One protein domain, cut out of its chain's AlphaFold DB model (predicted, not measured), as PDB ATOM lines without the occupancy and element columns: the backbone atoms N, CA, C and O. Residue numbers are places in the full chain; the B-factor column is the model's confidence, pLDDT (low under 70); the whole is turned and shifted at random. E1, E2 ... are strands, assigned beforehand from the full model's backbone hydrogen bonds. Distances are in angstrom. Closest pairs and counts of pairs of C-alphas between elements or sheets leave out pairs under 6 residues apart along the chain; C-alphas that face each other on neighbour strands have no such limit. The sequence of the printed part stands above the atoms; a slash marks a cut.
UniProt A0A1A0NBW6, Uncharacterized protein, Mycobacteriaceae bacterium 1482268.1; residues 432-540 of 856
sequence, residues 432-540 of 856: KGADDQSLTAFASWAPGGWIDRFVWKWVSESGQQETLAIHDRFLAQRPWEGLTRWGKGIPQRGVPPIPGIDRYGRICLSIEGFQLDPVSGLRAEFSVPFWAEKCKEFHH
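AT A GLANCE: This is residues 432 to 540 of the 856 residues of an uncharacterized protein of Mycobacteriaceae bacterium 1482268.1 (UniProt A0A1A0NBW6). What would one see first? A long, twisted sheet of four antiparallel strands, in the order E3, E2, E7, E8, makes the body, with the small two-strand sheet of E1 and E4 over part of one face. The hairpin of E5 and E6 lies toward one end of the rod, and the loop of residues 516 to 527 at the other. How much is named? The printed part has 109 residues, with no named helix and eight strands in the chain order E1 to E8; the class is all strand, though under half of the residues, 53, are in named elements. The whole is loose, with a radius of gyration of the C-alphas of 16.6 A and spans of 59 by 28 by 24 A.

HOW THE PARTS SIT: How is the largest sheet joined? Its inner strands E2, residues 449 to 459, and E7, residues 505 to 515, are antiparallel at 158 degrees, with N 455 and O 510 2.8 A apart. At one edge E3, residues 465 to 470, forms a hairpin with E2 at 153 degrees, with N 468 and O 456 at 2.8 A; at the other edge E8, residues 528 to 539, forms a hairpin with E7 at 162 degrees, with N 509 and O 534 at 2.8 A. Where are the small sheets? E1, residues 438 to 440, and E4, residues 475 to 477, are antiparallel at 169 degrees, with N 439 and O 476 at 2.9 A; the closest C-alphas of E4 and E2 are those of Ala 476 and Trp 456, 7.7 A apart. E4 runs on into E5, residues 480 to 483, across a break of 2 residues at 62 degrees. E5 forms a hairpin with E6, residues 489 to 491, at 150 degrees, with N 490 and O 482 at 2.9 A; both are apart from E2, E3 and E8.

IN THESE COORDINATES: How long are the main strands? E8 measures 36.7 A, E7 32.0 A, E2 30.1 A and E3 16.7 A from first to last C-alpha; E2 bends by 58 degrees at residue 452. How short are the others? E5 measures 7.4 A, E1 6.4 A, E6 6.0 A and E4 5.9 A. Where are the anchors? C-alpha 438 begins E1 at (-42.395, -30.083, 25.426), and C-alpha 539 ends E8 at (-31.158, -28.733, 15.311).

THE WHOLE: How far does it reach? The two C-alphas farthest apart, of Arg 485 and Val 519, are 59.5 A apart. Which links are long? Those from E6 to E7 and from E7 to E8 are, with 13 and 12 residues; the printed part has no cut. Where is confidence low? The mean pLDDT of the printed part is 81.0, and 20 residues are under 70, among them 460 to 463 and 521 to 527.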
ATOM      1  N   LYS A 432     -36.526 -33.912  25.023       80.44
ATOM      2  CA  LYS A 432     -37.810 -33.594  24.405       80.44
ATOM      3  C   LYS A 432     -38.879 -34.588  24.861       80.44
ATOM      4  O   LYS A 432     -38.607 -35.782  24.990       80.44
ATOM      5  N   GLY A 433     -40.075 -34.090  25.151       72.38
ATOM      6  CA  GLY A 433     -41.233 -34.910  25.481       72.38
ATOM      7  C   GLY A 433     -41.692 -35.749  24.289       72.38
ATOM      8  O   GLY A 433     -41.384 -35.448  23.136       72.38
ATOM      9  N   ALA A 434     -42.449 -36.812  24.564       66.06
ATOM     10  CA  ALA A 434     -42.975 -37.705  23.526       66.06
ATOM     11  C   ALA A 434     -43.958 -37.011  22.562       66.06
ATOM     12  O   ALA A 434     -44.152 -37.481  21.442       66.06
ATOM     13  N   ASP A 435     -44.555 -35.901  23.006       64.69
ATOM     14  CA  ASP A 435     -45.433 -35.029  22.226       64.69
ATOM     15  C   ASP A 435     -44.685 -34.176  21.193       64.69
ATOM     16  O   ASP A 435     -45.323 -33.542  20.361       64.69
ATOM     17  N   ASP A 436     -43.348 -34.146  21.240       69.19
ATOM     18  CA  ASP A 436     -42.507 -33.238  20.459       69.19
ATOM     19  C   ASP A 436     -42.820 -31.737  20.676       69.19
ATOM     20  O   ASP A 436     -42.293 -30.885  19.959       69.19
ATOM     21  N   GLN A 437     -43.617 -31.410  21.698       73.75
ATOM     22  CA  GLN A 437     -44.129 -30.068  22.020       73.75
ATOM     23  C   GLN A 437     -43.661 -29.569  23.390       73.75
ATOM     24  O   GLN A 437     -43.998 -28.464  23.819       73.75
ATOM     25  N   SER A 438     -42.882 -30.386  24.092       83.06
ATOM     26  CA  SER A 438     -42.395 -30.083  25.426       83.06
ATOM     27  C   SER A 438     -40.938 -30.474  25.618       83.06
ATOM     28  O   SER A 438     -40.396 -31.333  24.921       83.06
ATOM     29  N   LEU A 439     -40.297 -29.851  26.602       89.75
ATOM     30  CA  LEU A 439     -39.033 -30.300  27.171       89.75
ATOM     31  C   LEU A 439     -39.296 -30.818  28.581       89.75
ATOM     32  O   LEU A 439     -39.951 -30.154  29.383       89.75
ATOM     33  N   THR A 440     -38.774 -32.000  28.891       89.31
ATOM     34  CA  THR A 440     -38.932 -32.663  30.184       89.31
ATOM     35  C   THR A 440     -37.614 -32.753  30.932       89.31
ATOM     36  O   THR A 440     -36.642 -33.314  30.435       89.31
ATOM     37  N   ALA A 441     -37.601 -32.230  32.154       92.31
ATOM     38  CA  ALA A 441     -36.530 -32.336  33.136       92.31
ATOM     39  C   ALA A 441     -36.702 -33.549  34.069       92.31
ATOM     40  O   ALA A 441     -36.114 -33.583  35.150       92.31
ATOM     41  N   PHE A 442     -37.519 -34.540  33.692       87.25
ATOM     42  CA  PHE A 442     -37.850 -35.693  34.537       87.25
ATOM     43  C   PHE A 442     -36.615 -36.453  35.056       87.25
ATOM     44  O   PHE A 442     -36.609 -36.918  36.196       87.25
ATOM     45  N   ALA A 443     -35.545 -36.519  34.257       84.19
ATOM     46  CA  ALA A 443     -34.288 -37.172  34.620       84.19
ATOM     47  C   ALA A 443     -33.381 -36.344  35.557       84.19
ATOM     48  O   ALA A 443     -32.395 -36.867  36.076       84.19
ATOM     49  N   SER A 444     -33.699 -35.067  35.803       90.00
ATOM     50  CA  SER A 444     -32.982 -34.244  36.782       90.00
ATOM     51  C   SER A 444     -33.283 -34.710  38.208       90.00
ATOM     52  O   SER A 444     -34.434 -34.984  38.545       90.00
ATOM     53  N   TRP A 445     -32.275 -34.762  39.081       91.88
ATOM     54  CA  TRP A 445     -32.464 -35.174  40.476       91.88
ATOM     55  C   TRP A 445     -31.371 -34.635  41.410       91.88
ATOM     56  O   TRP A 445     -30.280 -34.258  40.982       91.88
ATOM     57  N   ALA A 446     -31.662 -34.616  42.713       91.81
ATOM     58  CA  ALA A 446     -30.750 -34.146  43.756       91.81
ATOM     59  C   ALA A 446     -30.422 -35.281  44.749       91.81
ATOM     60  O   ALA A 446     -31.277 -35.638  45.568       91.81
ATOM     61  N   PRO A 447     -29.204 -35.855  44.724       91.25
ATOM     62  CA  PRO A 447     -28.814 -36.934  45.633       91.25
ATOM     63  C   PRO A 447     -28.986 -36.547  47.105       91.25
ATOM     64  O   PRO A 447     -28.464 -35.527  47.546       91.25
ATOM     65  N   GLY A 448     -29.727 -37.339  47.883       90.81
ATOM     66  CA  GLY A 448     -30.016 -37.006  49.287       90.81
ATOM     67  C   GLY A 448     -30.808 -35.702  49.493       90.81
ATOM     68  O   GLY A 448     -30.766 -35.133  50.584       90.81
ATOM     69  N   GLY A 449     -31.509 -35.224  48.460       92.44
ATOM     70  CA  GLY A 449     -32.249 -33.966  48.473       92.44
ATOM     71  C   GLY A 449     -33.547 -33.999  47.670       92.44
ATOM     72  O   GLY A 449     -34.105 -35.066  47.400       92.44
ATOM     73  N   TRP A 450     -34.039 -32.816  47.314       92.94
ATOM     74  CA  TRP A 450     -35.194 -32.604  46.439       92.94
ATOM     75  C   TRP A 450     -35.024 -31.315  45.618       92.94
ATOM     76  O   TRP A 450     -34.222 -30.452  45.971       92.94
ATOM     77  N   ILE A 451     -35.767 -31.200  44.512       93.50
ATOM     78  CA  ILE A 451     -35.760 -30.033  43.615       93.50
ATOM     79  C   ILE A 451     -37.029 -29.217  43.856       93.50
ATOM     80  O   ILE A 451     -38.130 -29.725  43.638       93.50
ATOM     81  N   ASP A 452     -36.886 -27.945  44.208       91.00
ATOM     82  CA  ASP A 452     -38.011 -27.026  44.391       91.00
ATOM     83  C   ASP A 452     -38.386 -26.300  43.098       91.00
ATOM     84  O   ASP A 452     -39.566 -26.030  42.872       91.00
ATOM     85  N   ARG A 453     -37.405 -26.012  42.234       92.75
ATOM     86  CA  ARG A 453     -37.616 -25.168  41.054       92.75
ATOM     87  C   ARG A 453     -36.767 -25.591  39.858       92.75
ATOM     88  O   ARG A 453     -35.594 -25.929  40.006       92.75
ATOM     89  N   PHE A 454     -37.367 -25.502  38.674       95.00
ATOM     90  CA  PHE A 454     -36.705 -25.593  37.373       95.00
ATOM     91  C   PHE A 454     -36.690 -24.214  36.716       95.00
ATOM     92  O   PHE A 454     -37.721 -23.546  36.656       95.00
ATOM     93  N   VAL A 455     -35.537 -23.787  36.214       94.44
ATOM     94  CA  VAL A 455     -35.363 -22.495  35.544       94.44
ATOM     95  C   VAL A 455     -34.801 -22.741  34.153       94.44
ATOM     96  O   VAL A 455     -33.648 -23.129  34.000       94.44
ATOM     97  N   TRP A 456     -35.611 -22.512  33.133       92.94
ATOM     98  CA  TRP A 456     -35.218 -22.642  31.735       92.94
ATOM     99  C   TRP A 456     -34.760 -21.287  31.212       92.94
ATOM    100  O   TRP A 456     -35.449 -20.292  31.422       92.94
ATOM    101  N   LYS A 457     -33.612 -21.237  30.537       92.62
ATOM    102  CA  LYS A 457     -33.028 -20.011  29.982       92.62
ATOM    103  C   LYS A 457     -32.568 -20.234  28.554       92.62
ATOM    104  O   LYS A 457     -31.974 -21.267  28.245       92.62
ATOM    105  N   TRP A 458     -32.796 -19.257  27.693       90.44
ATOM    106  CA  TRP A 458     -32.282 -19.256  26.326       90.44
ATOM    107  C   TRP A 458     -32.138 -17.828  25.817       90.44
ATOM    108  O   TRP A 458     -32.636 -16.888  26.430       90.44
ATOM    109  N   VAL A 459     -31.448 -17.661  24.695       78.88
ATOM    110  CA  VAL A 459     -31.339 -16.370  24.010       78.88
ATOM    111  C   VAL A 459     -32.369 -16.335  22.886       78.88
ATOM    112  O   VAL A 459     -32.499 -17.296  22.125       78.88
ATOM    113  N   SER A 460     -33.142 -15.256  22.810       69.88
ATOM    114  CA  SER A 460     -34.097 -15.017  21.737       69.88
ATOM    115  C   SER A 460     -33.418 -14.485  20.475       69.88
ATOM    116  O   SER A 460     -32.241 -14.134  20.466       69.88
ATOM    117  N   GLU A 461     -34.169 -14.412  19.378       61.03
ATOM    118  CA  GLU A 461     -33.677 -13.879  18.099       61.03
ATOM    119  C   GLU A 461     -33.295 -12.397  18.178       61.03
ATOM    120  O   GLU A 461     -32.427 -11.955  17.434       61.03
ATOM    121  N   SER A 462     -33.871 -11.640  19.118       61.72
ATOM    122  CA  SER A 462     -33.479 -10.252  19.389       61.72
ATOM    123  C   SER A 462     -32.180 -10.141  20.200       61.72
ATOM    124  O   SER A 462     -31.755  -9.036  20.533       61.72
ATOM    125  N   GLY A 463     -31.554 -11.271  20.550       65.94
ATOM    126  CA  GLY A 463     -30.388 -11.332  21.427       65.94
ATOM    127  C   GLY A 463     -30.718 -11.146  22.911       65.94
ATOM    128  O   GLY A 463     -29.804 -11.119  23.732       65.94
ATOM    129  N   GLN A 464     -32.001 -11.027  23.279       74.06
ATOM    130  CA  GLN A 464     -32.426 -10.914  24.676       74.06
ATOM    131  C   GLN A 464     -32.461 -12.285  25.352       74.06
ATOM    132  O   GLN A 464     -32.863 -13.282  24.758       74.06
ATOM    133  N   GLN A 465     -32.041 -12.350  26.615       84.88
ATOM    134  CA  GLN A 465     -32.143 -13.578  27.396       84.88
ATOM    135  C   GLN A 465     -33.572 -13.752  27.917       84.88
ATOM    136  O   GLN A 465     -34.079 -12.910  28.652       84.88
ATOM    137  N   GLU A 466     -34.180 -14.881  27.581       87.19
ATOM    138  CA  GLU A 466     -35.494 -15.306  28.049       87.19
ATOM    139  C   GLU A 466     -35.350 -16.248  29.245       87.19
ATOM    140  O   GLU A 466     -34.348 -16.960  29.390       87.19
ATOM    141  N   THR A 467     -36.337 -16.254  30.143       88.69
ATOM    142  CA  THR A 467     -36.334 -17.130  31.322       88.69
ATOM    143  C   THR A 467     -37.741 -17.602  31.673       88.69
ATOM    144  O   THR A 467     -38.663 -16.800  31.787       88.69
ATOM    145  N   LEU A 468     -37.888 -18.906  31.912       88.94
ATOM    146  CA  LEU A 468     -39.123 -19.553  32.346       88.94
ATOM    147  C   LEU A 468     -38.861 -20.353  33.628       88.94
ATOM    148  O   LEU A 468     -38.141 -21.351  33.607       88.94
ATOM    149  N   ALA A 469     -39.440 -19.917  34.747       89.69
ATOM    150  CA  ALA A 469     -39.324 -20.591  36.041       89.69
ATOM    151  C   ALA A 469     -40.587 -21.401  36.351       89.69
ATOM    152  O   ALA A 469     -41.699 -20.880  36.290       89.69
ATOM    153  N   ILE A 470     -40.408 -22.674  36.698       89.56
ATOM    154  CA  ILE A 470     -41.483 -23.641  36.915       89.56
ATOM    155  C   ILE A 470     -41.266 -24.343  38.256       89.56
ATOM    156  O   ILE A 470     -40.164 -24.795  38.568       89.56
ATOM    157  N   HIS A 471     -42.336 -24.445  39.046       89.06
ATOM    158  CA  HIS A 471     -42.302 -25.002  40.402       89.06
ATOM    159  C   HIS A 471     -43.108 -26.299  40.545       89.06
ATOM    160  O   HIS A 471     -42.751 -27.176  41.331       89.06
ATOM    161  N   ASP A 472     -44.199 -26.433  39.796       84.06
ATOM    162  CA  ASP A 472     -45.207 -27.483  39.961       84.06
ATOM    163  C   ASP A 472     -44.972 -28.709  39.068       84.06
ATOM    164  O   ASP A 472     -45.449 -29.797  39.373       84.06
ATOM    165  N   ARG A 473     -44.193 -28.568  37.997       87.75
ATOM    166  CA  ARG A 473     -43.919 -29.634  37.026       87.75
ATOM    167  C   ARG A 473     -42.463 -29.622  36.571       87.75
ATOM    168  O   ARG A 473     -41.734 -28.663  36.785       87.75
ATOM    169  N   PHE A 474     -42.036 -30.710  35.942       89.88
ATOM    170  CA  PHE A 474     -40.717 -30.826  35.304       89.88
ATOM    171  C   PHE A 474     -40.792 -30.577  33.787       89.88
ATOM    172  O   PHE A 474     -39.839 -30.867  33.074       89.88
ATOM    173  N   LEU A 475     -41.921 -30.072  33.281       88.06
ATOM    174  CA  LEU A 475     -42.152 -29.829  31.859       88.06
ATOM    175  C   LEU A 475     -42.135 -28.341  31.532       88.06
ATOM    176  O   LEU A 475     -42.962 -27.602  32.055       88.06
ATOM    177  N   ALA A 476     -41.270 -27.929  30.610       88.06
ATOM    178  CA  ALA A 476     -41.462 -26.695  29.861       88.06
ATOM    179  C   ALA A 476     -42.308 -27.015  28.626       88.06
ATOM    180  O   ALA A 476     -41.846 -27.701  27.712       88.06
ATOM    181  N   GLN A 477     -43.555 -26.553  28.621       79.94
ATOM    182  CA  GLN A 477     -44.473 -26.700  27.491       79.94
ATOM    183  C   GLN A 477     -44.871 -25.330  26.961       79.94
ATOM    184  O   GLN A 477     -44.876 -24.344  27.703       79.94
ATOM    185  N   ARG A 478     -45.253 -25.290  25.685       72.12
ATOM    186  CA  ARG A 478     -45.824 -24.104  25.055       72.12
ATOM    187  C   ARG A 478     -47.188 -24.450  24.454       72.12
ATOM    188  O   ARG A 478     -47.231 -25.262  23.535       72.12
ATOM    189  N   PRO A 479     -48.297 -23.854  24.920       60.62
ATOM    190  CA  PRO A 479     -49.579 -24.011  24.248       60.62
ATOM    191  C   PRO A 479     -49.551 -23.274  22.900       60.62
ATOM    192  O   PRO A 479     -49.219 -22.089  22.829       60.62
ATOM    193  N   TRP A 480     -49.867 -23.983  21.819       65.00
ATOM    194  CA  TRP A 480     -50.012 -23.404  20.482       65.00
ATOM    195  C   TRP A 480     -51.413 -22.812  20.295       65.00
ATOM    196  O   TRP A 480     -52.392 -23.363  20.799       65.00
ATOM    197  N   GLU A 481     -51.524 -21.712  19.541       69.81
ATOM    198  CA  GLU A 481     -52.826 -21.263  19.005       69.81
ATOM    199  C   GLU A 481     -53.244 -22.122  17.803       69.81
ATOM    200  O   GLU A 481     -54.428 -22.324  17.545       69.81
ATOM    201  N   GLY A 482     -52.256 -22.673  17.095       74.56
ATOM    202  CA  GLY A 482     -52.431 -23.565  15.962       74.56
ATOM    203  C   GLY A 482     -51.098 -23.863  15.282       74.56
ATOM    204  O   GLY A 482     -50.032 -23.438  15.732       74.56
ATOM    205  N   LEU A 483     -51.167 -24.593  14.178       78.44
ATOM    206  CA  LEU A 483     -50.054 -24.800  13.259       78.44
ATOM    207  C   LEU A 483     -50.311 -23.984  11.993       78.44
ATOM    208  O   LEU A 483     -51.455 -23.865  11.551       78.44
ATOM    209  N   THR A 484     -49.259 -23.455  11.373       83.38
ATOM    210  CA  THR A 484     -49.348 -23.035   9.972       83.38
ATOM    211  C   THR A 484     -49.595 -24.264   9.093       83.38
ATOM    212  O   THR A 484     -49.275 -25.393   9.474       83.38
ATOM    213  N   ARG A 485     -50.071 -24.051   7.862       84.69
ATOM    214  CA  ARG A 485     -50.238 -25.125   6.864       84.69
ATOM    215  C   ARG A 485     -48.948 -25.897   6.538       84.69
ATOM    216  O   ARG A 485     -49.014 -27.000   6.014       84.69
ATOM    217  N   TRP A 486     -47.785 -25.333   6.874       87.62
ATOM    218  CA  TRP A 486     -46.466 -25.947   6.678       87.62
ATOM    219  C   TRP A 486     -45.908 -26.612   7.943       87.62
ATOM    220  O   TRP A 486     -44.783 -27.113   7.935       87.62
ATOM    221  N   GLY A 487     -46.686 -26.643   9.030       77.25
ATOM    222  CA  GLY A 487     -46.317 -27.306  10.277       77.25
ATOM    223  C   GLY A 487     -45.455 -26.468  11.222       77.25
ATOM    224  O   GLY A 487     -44.848 -27.031  12.126       77.25
ATOM    225  N   LYS A 488     -45.397 -25.142  11.047       81.38
ATOM    226  CA  LYS A 488     -44.760 -24.240  12.017       81.38
ATOM    227  C   LYS A 488     -45.737 -23.914  13.142       81.38
ATOM    228  O   LYS A 488     -46.862 -23.497  12.879       81.38
ATOM    229  N   GLY A 489     -45.308 -24.077  14.392       74.56
ATOM    230  CA  GLY A 489     -46.097 -23.679  15.562       74.56
ATOM    231  C   GLY A 489     -46.373 -22.179  15.568       74.56
ATOM    232  O   GLY A 489     -45.437 -21.379  15.492       74.56
ATOM    233  N   ILE A 490     -47.649 -21.797  15.663       73.88
ATOM    234  CA  ILE A 490     -48.045 -20.408  15.894       73.88
ATOM    235  C   ILE A 490     -48.106 -20.206  17.403       73.88
ATOM    236  O   ILE A 490     -48.953 -20.802  18.086       73.88
ATOM    237  N   PRO A 491     -47.192 -19.400  17.952       68.00
ATOM    238  CA  PRO A 491     -47.165 -19.202  19.378       68.00
ATOM    239  C   PRO A 491     -48.314 -18.348  19.870       68.00
ATOM    240  O   PRO A 491     -48.698 -17.393  19.199       68.00
ATOM    241  N   GLN A 492     -48.773 -18.624  21.093       71.00
ATOM    242  CA  GLN A 492     -49.617 -17.671  21.800       71.00
ATOM    243  C   GLN A 492     -48.950 -16.300  21.873       71.00
ATOM    244  O   GLN A 492     -47.747 -16.174  22.148       71.00
ATOM    245  N   ARG A 493     -49.747 -15.266  21.606       70.88
ATOM    246  CA  ARG A 493     -49.261 -13.888  21.527       70.88
ATOM    247  C   ARG A 493     -48.524 -13.483  22.810       70.88
ATOM    248  O   ARG A 493     -49.070 -13.573  23.904       70.88
ATOM    249  N   GLY A 494     -47.293 -12.988  22.663       68.06
ATOM    250  CA  GLY A 494     -46.472 -12.493  23.777       68.06
ATOM    251  C   GLY A 494     -45.614 -13.545  24.487       68.06
ATOM    252  O   GLY A 494     -44.884 -13.189  25.405       68.06
ATOM    253  N   VAL A 495     -45.650 -14.814  24.064       70.56
ATOM    254  CA  VAL A 495     -44.769 -15.862  24.605       70.56
ATOM    255  C   VAL A 495     -43.527 -15.994  23.715       70.56
ATOM    256  O   VAL A 495     -43.693 -16.170  22.507       70.56
ATOM    257  N   PRO A 496     -42.293 -15.963  24.245       72.88
ATOM    258  CA  PRO A 496     -41.079 -16.148  23.450       72.88
ATOM    259  C   PRO A 496     -40.897 -17.610  22.981       72.88
ATOM    260  O   PRO A 496     -41.242 -18.537  23.715       72.88
ATOM    261  N   PRO A 497     -40.362 -17.850  21.768       77.94
ATOM    262  CA  PRO A 497     -40.123 -19.200  21.246       77.94
ATOM    263  C   PRO A 497     -39.000 -19.949  21.967       77.94
ATOM    264  O   PRO A 497     -37.928 -19.390  22.213       77.94
ATOM    265  N   ILE A 498     -39.239 -21.228  22.254       85.25
ATOM    266  CA  ILE A 498     -38.365 -22.125  23.010       85.25
ATOM    267  C   ILE A 498     -37.518 -22.965  22.034       85.25
ATOM    268  O   ILE A 498     -38.074 -23.698  21.204       85.25
ATOM    269  N   PRO A 499     -36.174 -22.910  22.113       85.69
ATOM    270  CA  PRO A 499     -35.311 -23.793  21.335       85.69
ATOM    271  C   PRO A 499     -35.585 -25.276  21.618       85.69
ATOM    272  O   PRO A 499     -35.763 -25.675  22.767       85.69
ATOM    273  N   GLY A 500     -35.627 -26.091  20.566       78.12
ATOM    274  CA  GLY A 500     -35.983 -27.511  20.620       78.12
ATOM    275  C   GLY A 500     -37.475 -27.811  20.467       78.12
ATOM    276  O   GLY A 500     -37.812 -28.933  20.098       78.12
ATOM    277  N   ILE A 501     -38.354 -26.823  20.675       79.75
ATOM    278  CA  ILE A 501     -39.800 -26.934  20.411       79.75
ATOM    279  C   ILE A 501     -40.162 -26.124  19.165       79.75
ATOM    280  O   ILE A 501     -40.730 -26.662  18.222       79.75
ATOM    281  N   ASP A 502     -39.794 -24.843  19.144       76.38
ATOM    282  CA  ASP A 502     -40.255 -23.890  18.126       76.38
ATOM    283  C   ASP A 502     -39.194 -23.567  17.067       76.38
ATOM    284  O   ASP A 502     -39.510 -23.113  15.965       76.38
ATOM    285  N   ARG A 503     -37.921 -23.759  17.420       74.44
ATOM    286  CA  ARG A 503     -36.760 -23.419  16.591       74.44
ATOM    287  C   ARG A 503     -35.521 -24.202  17.010       74.44
ATOM    288  O   ARG A 503     -35.475 -24.783  18.094       74.44
ATOM    289  N   TYR A 504     -34.489 -24.156  16.175       74.06
ATOM    290  CA  TYR A 504     -33.146 -24.572  16.561       74.06
ATOM    291  C   TYR A 504     -32.547 -23.582  17.577       74.06
ATOM    292  O   TYR A 504     -32.985 -22.434  17.679       74.06
ATOM    293  N   GLY A 505     -31.544 -24.015  18.332       76.38
ATOM    294  CA  GLY A 505     -30.818 -23.152  19.263       76.38
ATOM    295  C   GLY A 505     -30.468 -23.832  20.580       76.38
ATOM    296  O   GLY A 505     -30.740 -25.015  20.792       76.38
ATOM    297  N   ARG A 506     -29.857 -23.054  21.476       83.25
ATOM    298  CA  ARG A 506     -29.398 -23.512  22.788       83.25
ATOM    299  C   ARG A 506     -30.406 -23.161  23.873       83.25
ATOM    300  O   ARG A 506     -30.831 -22.012  23.981       83.25
ATOM    301  N   ILE A 507     -30.715 -24.135  24.718       89.75
ATOM    302  CA  ILE A 507     -31.488 -23.939  25.944       89.75
ATOM    303  C   ILE A 507     -30.717 -24.506  27.132       89.75
ATOM    304  O   ILE A 507     -30.083 -25.557  27.036       89.75
ATOM    305  N   CYS A 508     -30.748 -23.786  28.247       92.25
ATOM    306  CA  CYS A 508     -30.142 -24.171  29.510       92.25
ATOM    307  C   CYS A 508     -31.234 -24.427  30.545       92.25
ATOM    308  O   CYS A 508     -32.166 -23.639  30.686       92.25
ATOM    309  N   LEU A 509     -31.103 -25.527  31.275       95.06
ATOM    310  CA  LEU A 509     -31.907 -25.842  32.442       95.06
ATOM    311  C   LEU A 509     -31.050 -25.628  33.682       95.06
ATOM    312  O   LEU A 509     -30.014 -26.275  33.813       95.06
ATOM    313  N   SER A 510     -31.504 -24.784  34.605       95.50
ATOM    314  CA  SER A 510     -31.020 -24.763  35.982       95.50
ATOM    315  C   SER A 510     -32.013 -25.462  36.917       95.50
ATOM    316  O   SER A 510     -33.226 -25.301  36.773       95.50
ATOM    317  N   ILE A 511     -31.508 -26.204  37.902       95.44
ATOM    318  CA  ILE A 511     -32.306 -26.755  39.006       95.44
ATOM    319  C   ILE A 511     -31.881 -26.143  40.332       95.44
ATOM    320  O   ILE A 511     -30.692 -25.957  40.595       95.44
ATOM    321  N   GLU A 512     -32.871 -25.879  41.174       94.31
ATOM    322  CA  GLU A 512     -32.689 -25.338  42.515       94.31
ATOM    323  C   GLU A 512     -33.486 -26.159  43.522       94.31
ATOM    324  O   GLU A 512     -34.601 -26.614  43.250       94.31
ATOM    325  N   GLY A 513     -32.912 -26.346  44.700       92.94
ATOM    326  CA  GLY A 513     -33.533 -27.093  45.780       92.94
ATOM    327  C   GLY A 513     -32.570 -27.264  46.939       92.94
ATOM    328  O   GLY A 513     -31.650 -26.463  47.116       92.94
ATOM    329  N   PHE A 514     -32.763 -28.330  47.708       92.06
ATOM    330  CA  PHE A 514     -32.014 -28.569  48.935       92.06
ATOM    331  C   PHE A 514     -31.513 -30.004  49.035       92.06
ATOM    332  O   PHE A 514     -32.184 -30.950  48.616       92.06
ATOM    333  N   GLN A 515     -30.349 -30.174  49.659       91.56
ATOM    334  CA  GLN A 515     -29.830 -31.468  50.101       91.56
ATOM    335  C   GLN A 515     -29.767 -31.521  51.626       91.56
ATOM    336  O   GLN A 515     -29.453 -30.527  52.282       91.56
ATOM    337  N   LEU A 516     -30.037 -32.694  52.203       89.31
ATOM    338  CA  LEU A 516     -29.825 -32.901  53.634       89.31
ATOM    339  C   LEU A 516     -28.328 -32.864  53.941       89.31
ATOM    340  O   LEU A 516     -27.554 -33.643  53.376       89.31
ATOM    341  N   ASP A 517     -27.935 -31.995  54.867       84.56
ATOM    342  CA  ASP A 517     -26.545 -31.865  55.292       84.56
ATOM    343  C   ASP A 517     -26.025 -33.206  55.850       84.56
ATOM    344  O   ASP A 517     -26.669 -33.824  56.710       84.56
ATOM    345  N   PRO A 518     -24.877 -33.703  55.343       85.06
ATOM    346  CA  PRO A 518     -24.281 -34.951  55.798       85.06
ATOM    347  C   PRO A 518     -23.763 -34.895  57.241       85.06
ATOM    348  O   PRO A 518     -23.354 -35.941  57.738       85.06
ATOM    349  N   VAL A 519     -23.777 -33.747  57.922       81.69
ATOM    350  CA  VAL A 519     -23.398 -33.562  59.332       81.69
ATOM    351  C   VAL A 519     -24.627 -33.408  60.228       81.69
ATOM    352  O   VAL A 519     -24.823 -34.242  61.109       81.69
ATOM    353  N   SER A 520     -25.474 -32.397  60.012       74.75
ATOM    354  CA  SER A 520     -26.595 -32.101  60.921       74.75
ATOM    355  C   SER A 520     -27.861 -32.936  60.678       74.75
ATOM    356  O   SER A 520     -28.622 -33.168  61.617       74.75
ATOM    357  N   GLY A 521     -28.130 -33.373  59.439       68.00
ATOM    358  CA  GLY A 521     -29.354 -34.107  59.086       68.00
ATOM    359  C   GLY A 521     -30.666 -33.314  59.168       68.00
ATOM    360  O   GLY A 521     -31.733 -33.925  59.118       68.00
ATOM    361  N   LEU A 522     -30.618 -31.985  59.319       67.69
ATOM    362  CA  LEU A 522     -31.791 -31.124  59.517       67.69
ATOM    363  C   LEU A 522     -32.301 -30.490  58.211       67.69
ATOM    364  O   LEU A 522     -31.523 -30.127  57.334       67.69
ATOM    365  N   ARG A 523     -33.629 -30.313  58.105       64.56
ATOM    366  CA  ARG A 523     -34.297 -29.766  56.906       64.56
ATOM    367  C   ARG A 523     -34.380 -28.231  56.870       64.56
ATOM    368  O   ARG A 523     -34.287 -27.666  55.789       64.56
ATOM    369  N   ALA A 524     -34.605 -27.569  58.006       56.31
ATOM    370  CA  ALA A 524     -35.054 -26.168  58.029       56.31
ATOM    371  C   ALA A 524     -33.951 -25.130  58.310       56.31
ATOM    372  O   ALA A 524     -34.073 -24.003  57.855       56.31
ATOM    373  N   GLU A 525     -32.872 -25.508  59.003       50.94
ATOM    374  CA  GLU A 525     -31.786 -24.575  59.369       50.94
ATOM    375  C   GLU A 525     -30.427 -24.936  58.754       50.94
ATOM    376  O   GLU A 525     -29.519 -24.113  58.732       50.94
ATOM    377  N   PHE A 526     -30.283 -26.154  58.222       52.97
ATOM    378  CA  PHE A 526     -28.991 -26.685  57.772       52.97
ATOM    379  C   PHE A 526     -29.080 -27.494  56.477       52.97
ATOM    380  O   PHE A 526     -28.113 -28.144  56.095       52.97
ATOM    381  N   SER A 527     -30.224 -27.495  55.789       65.69
ATOM    382  CA  SER A 527     -30.248 -28.060  54.443       65.69
ATOM    383  C   SER A 527     -29.413 -27.170  53.524       65.69
ATOM    384  O   SER A 527     -29.445 -25.945  53.620       65.69
ATOM    385  N   VAL A 528     -28.600 -27.791  52.671       74.88
ATOM    386  CA  VAL A 528     -27.671 -27.060  51.808       74.88
ATOM    387  C   VAL A 528     -28.425 -26.708  50.529       74.88
ATOM    388  O   VAL A 528     -28.782 -27.636  49.791       74.88
ATOM    389  N   PRO A 529     -28.715 -25.419  50.265       87.00
ATOM    390  CA  PRO A 529     -29.292 -25.030  48.992       87.00
ATOM    391  C   PRO A 529     -28.289 -25.345  47.887       87.00
ATOM    392  O   PRO A 529     -27.079 -25.171  48.056       87.00
ATOM    393  N   PHE A 530     -28.785 -25.803  46.747       87.19
ATOM    394  CA  PHE A 530     -27.948 -26.041  45.581       87.19
ATOM    395  C   PHE A 530     -28.480 -25.312  44.360       87.19
ATOM    396  O   PHE A 530     -29.671 -25.023  44.235       87.19
ATOM    397  N   TRP A 531     -27.561 -25.101  43.427       89.69
ATOM    398  CA  TRP A 531     -27.840 -24.683  42.071       89.69
ATOM    399  C   TRP A 531     -26.955 -25.498  41.129       89.69
ATOM    400  O   TRP A 531     -25.765 -25.684  41.395       89.69
ATOM    401  N   ALA A 532     -27.538 -26.015  40.055       89.19
ATOM    402  CA  ALA A 532     -26.807 -26.704  38.998       89.19
ATOM    403  C   ALA A 532     -27.448 -26.388  37.648       89.19
ATOM    404  O   ALA A 532     -28.664 -26.215  37.579       89.19
ATOM    405  N   GLU A 533     -26.651 -26.341  36.580       92.31
ATOM    406  CA  GLU A 533     -27.118 -25.991  35.238       92.31
ATOM    407  C   GLU A 533     -26.516 -26.909  34.169       92.31
ATOM    408  O   GLU A 533     -25.358 -27.318  34.259       92.31
ATOM    409  N   LYS A 534     -27.312 -27.224  33.144       89.00
ATOM    410  CA  LYS A 534     -26.878 -27.929  31.933       89.00
ATOM    411  C   LYS A 534     -27.554 -27.308  30.721       89.00
ATOM    412  O   LYS A 534     -28.727 -26.952  30.788       89.00
ATOM    413  N   CYS A 535     -26.839 -27.227  29.605       85.44
ATOM    414  CA  CYS A 535     -27.382 -26.734  28.344       85.44
ATOM    415  C   CYS A 535     -27.367 -27.820  27.270       85.44
ATOM    416  O   CYS A 535     -26.479 -28.671  27.278       85.44
ATOM    417  N   LYS A 536     -28.334 -27.765  26.352       83.94
ATOM    418  CA  LYS A 536     -28.400 -28.594  25.143       83.94
ATOM    419  C   LYS A 536     -28.644 -27.728  23.918       83.94
ATOM    420  O   LYS A 536     -29.264 -26.666  24.017       83.94
ATOM    421  N   GLU A 537     -28.173 -28.214  22.779       78.06
ATOM    422  CA  GLU A 537     -28.381 -27.603  21.469       78.06
ATOM    423  C   GLU A 537     -29.325 -28.468  20.627       78.06
ATOM    424  O   GLU A 537     -29.193 -29.693  20.584       78.06
ATOM    425  N   PHE A 538     -30.297 -27.823  19.980       76.19
ATOM    426  CA  PHE A 538     -31.314 -28.461  19.143       76.19
ATOM    427  C   PHE A 538     -31.222 -27.985  17.696       76.19
ATOM    428  O   PHE A 538     -31.053 -26.791  17.457       76.19
ATOM    429  N   HIS A 539     -31.357 -28.917  16.751       69.94
ATOM    430  CA  HIS A 539     -31.158 -28.733  15.311       69.94
ATOM    431  C   HIS A 539     -32.305 -29.333  14.483       69.94
ATOM    432  O   HIS A 539     -33.171 -30.046  15.001       69.94
ATOM    433  N   HIS A 540     -32.324 -29.015  13.186       70.31
ATOM    434  CA  HIS A 540     -33.287 -29.565  12.234       70.31
ATOM    435  C   HIS A 540     -32.882 -30.980  11.795       70.31
ATOM    436  O   HIS A 540     -31.759 -31.156  11.324       70.31
TER     437      HIS A 540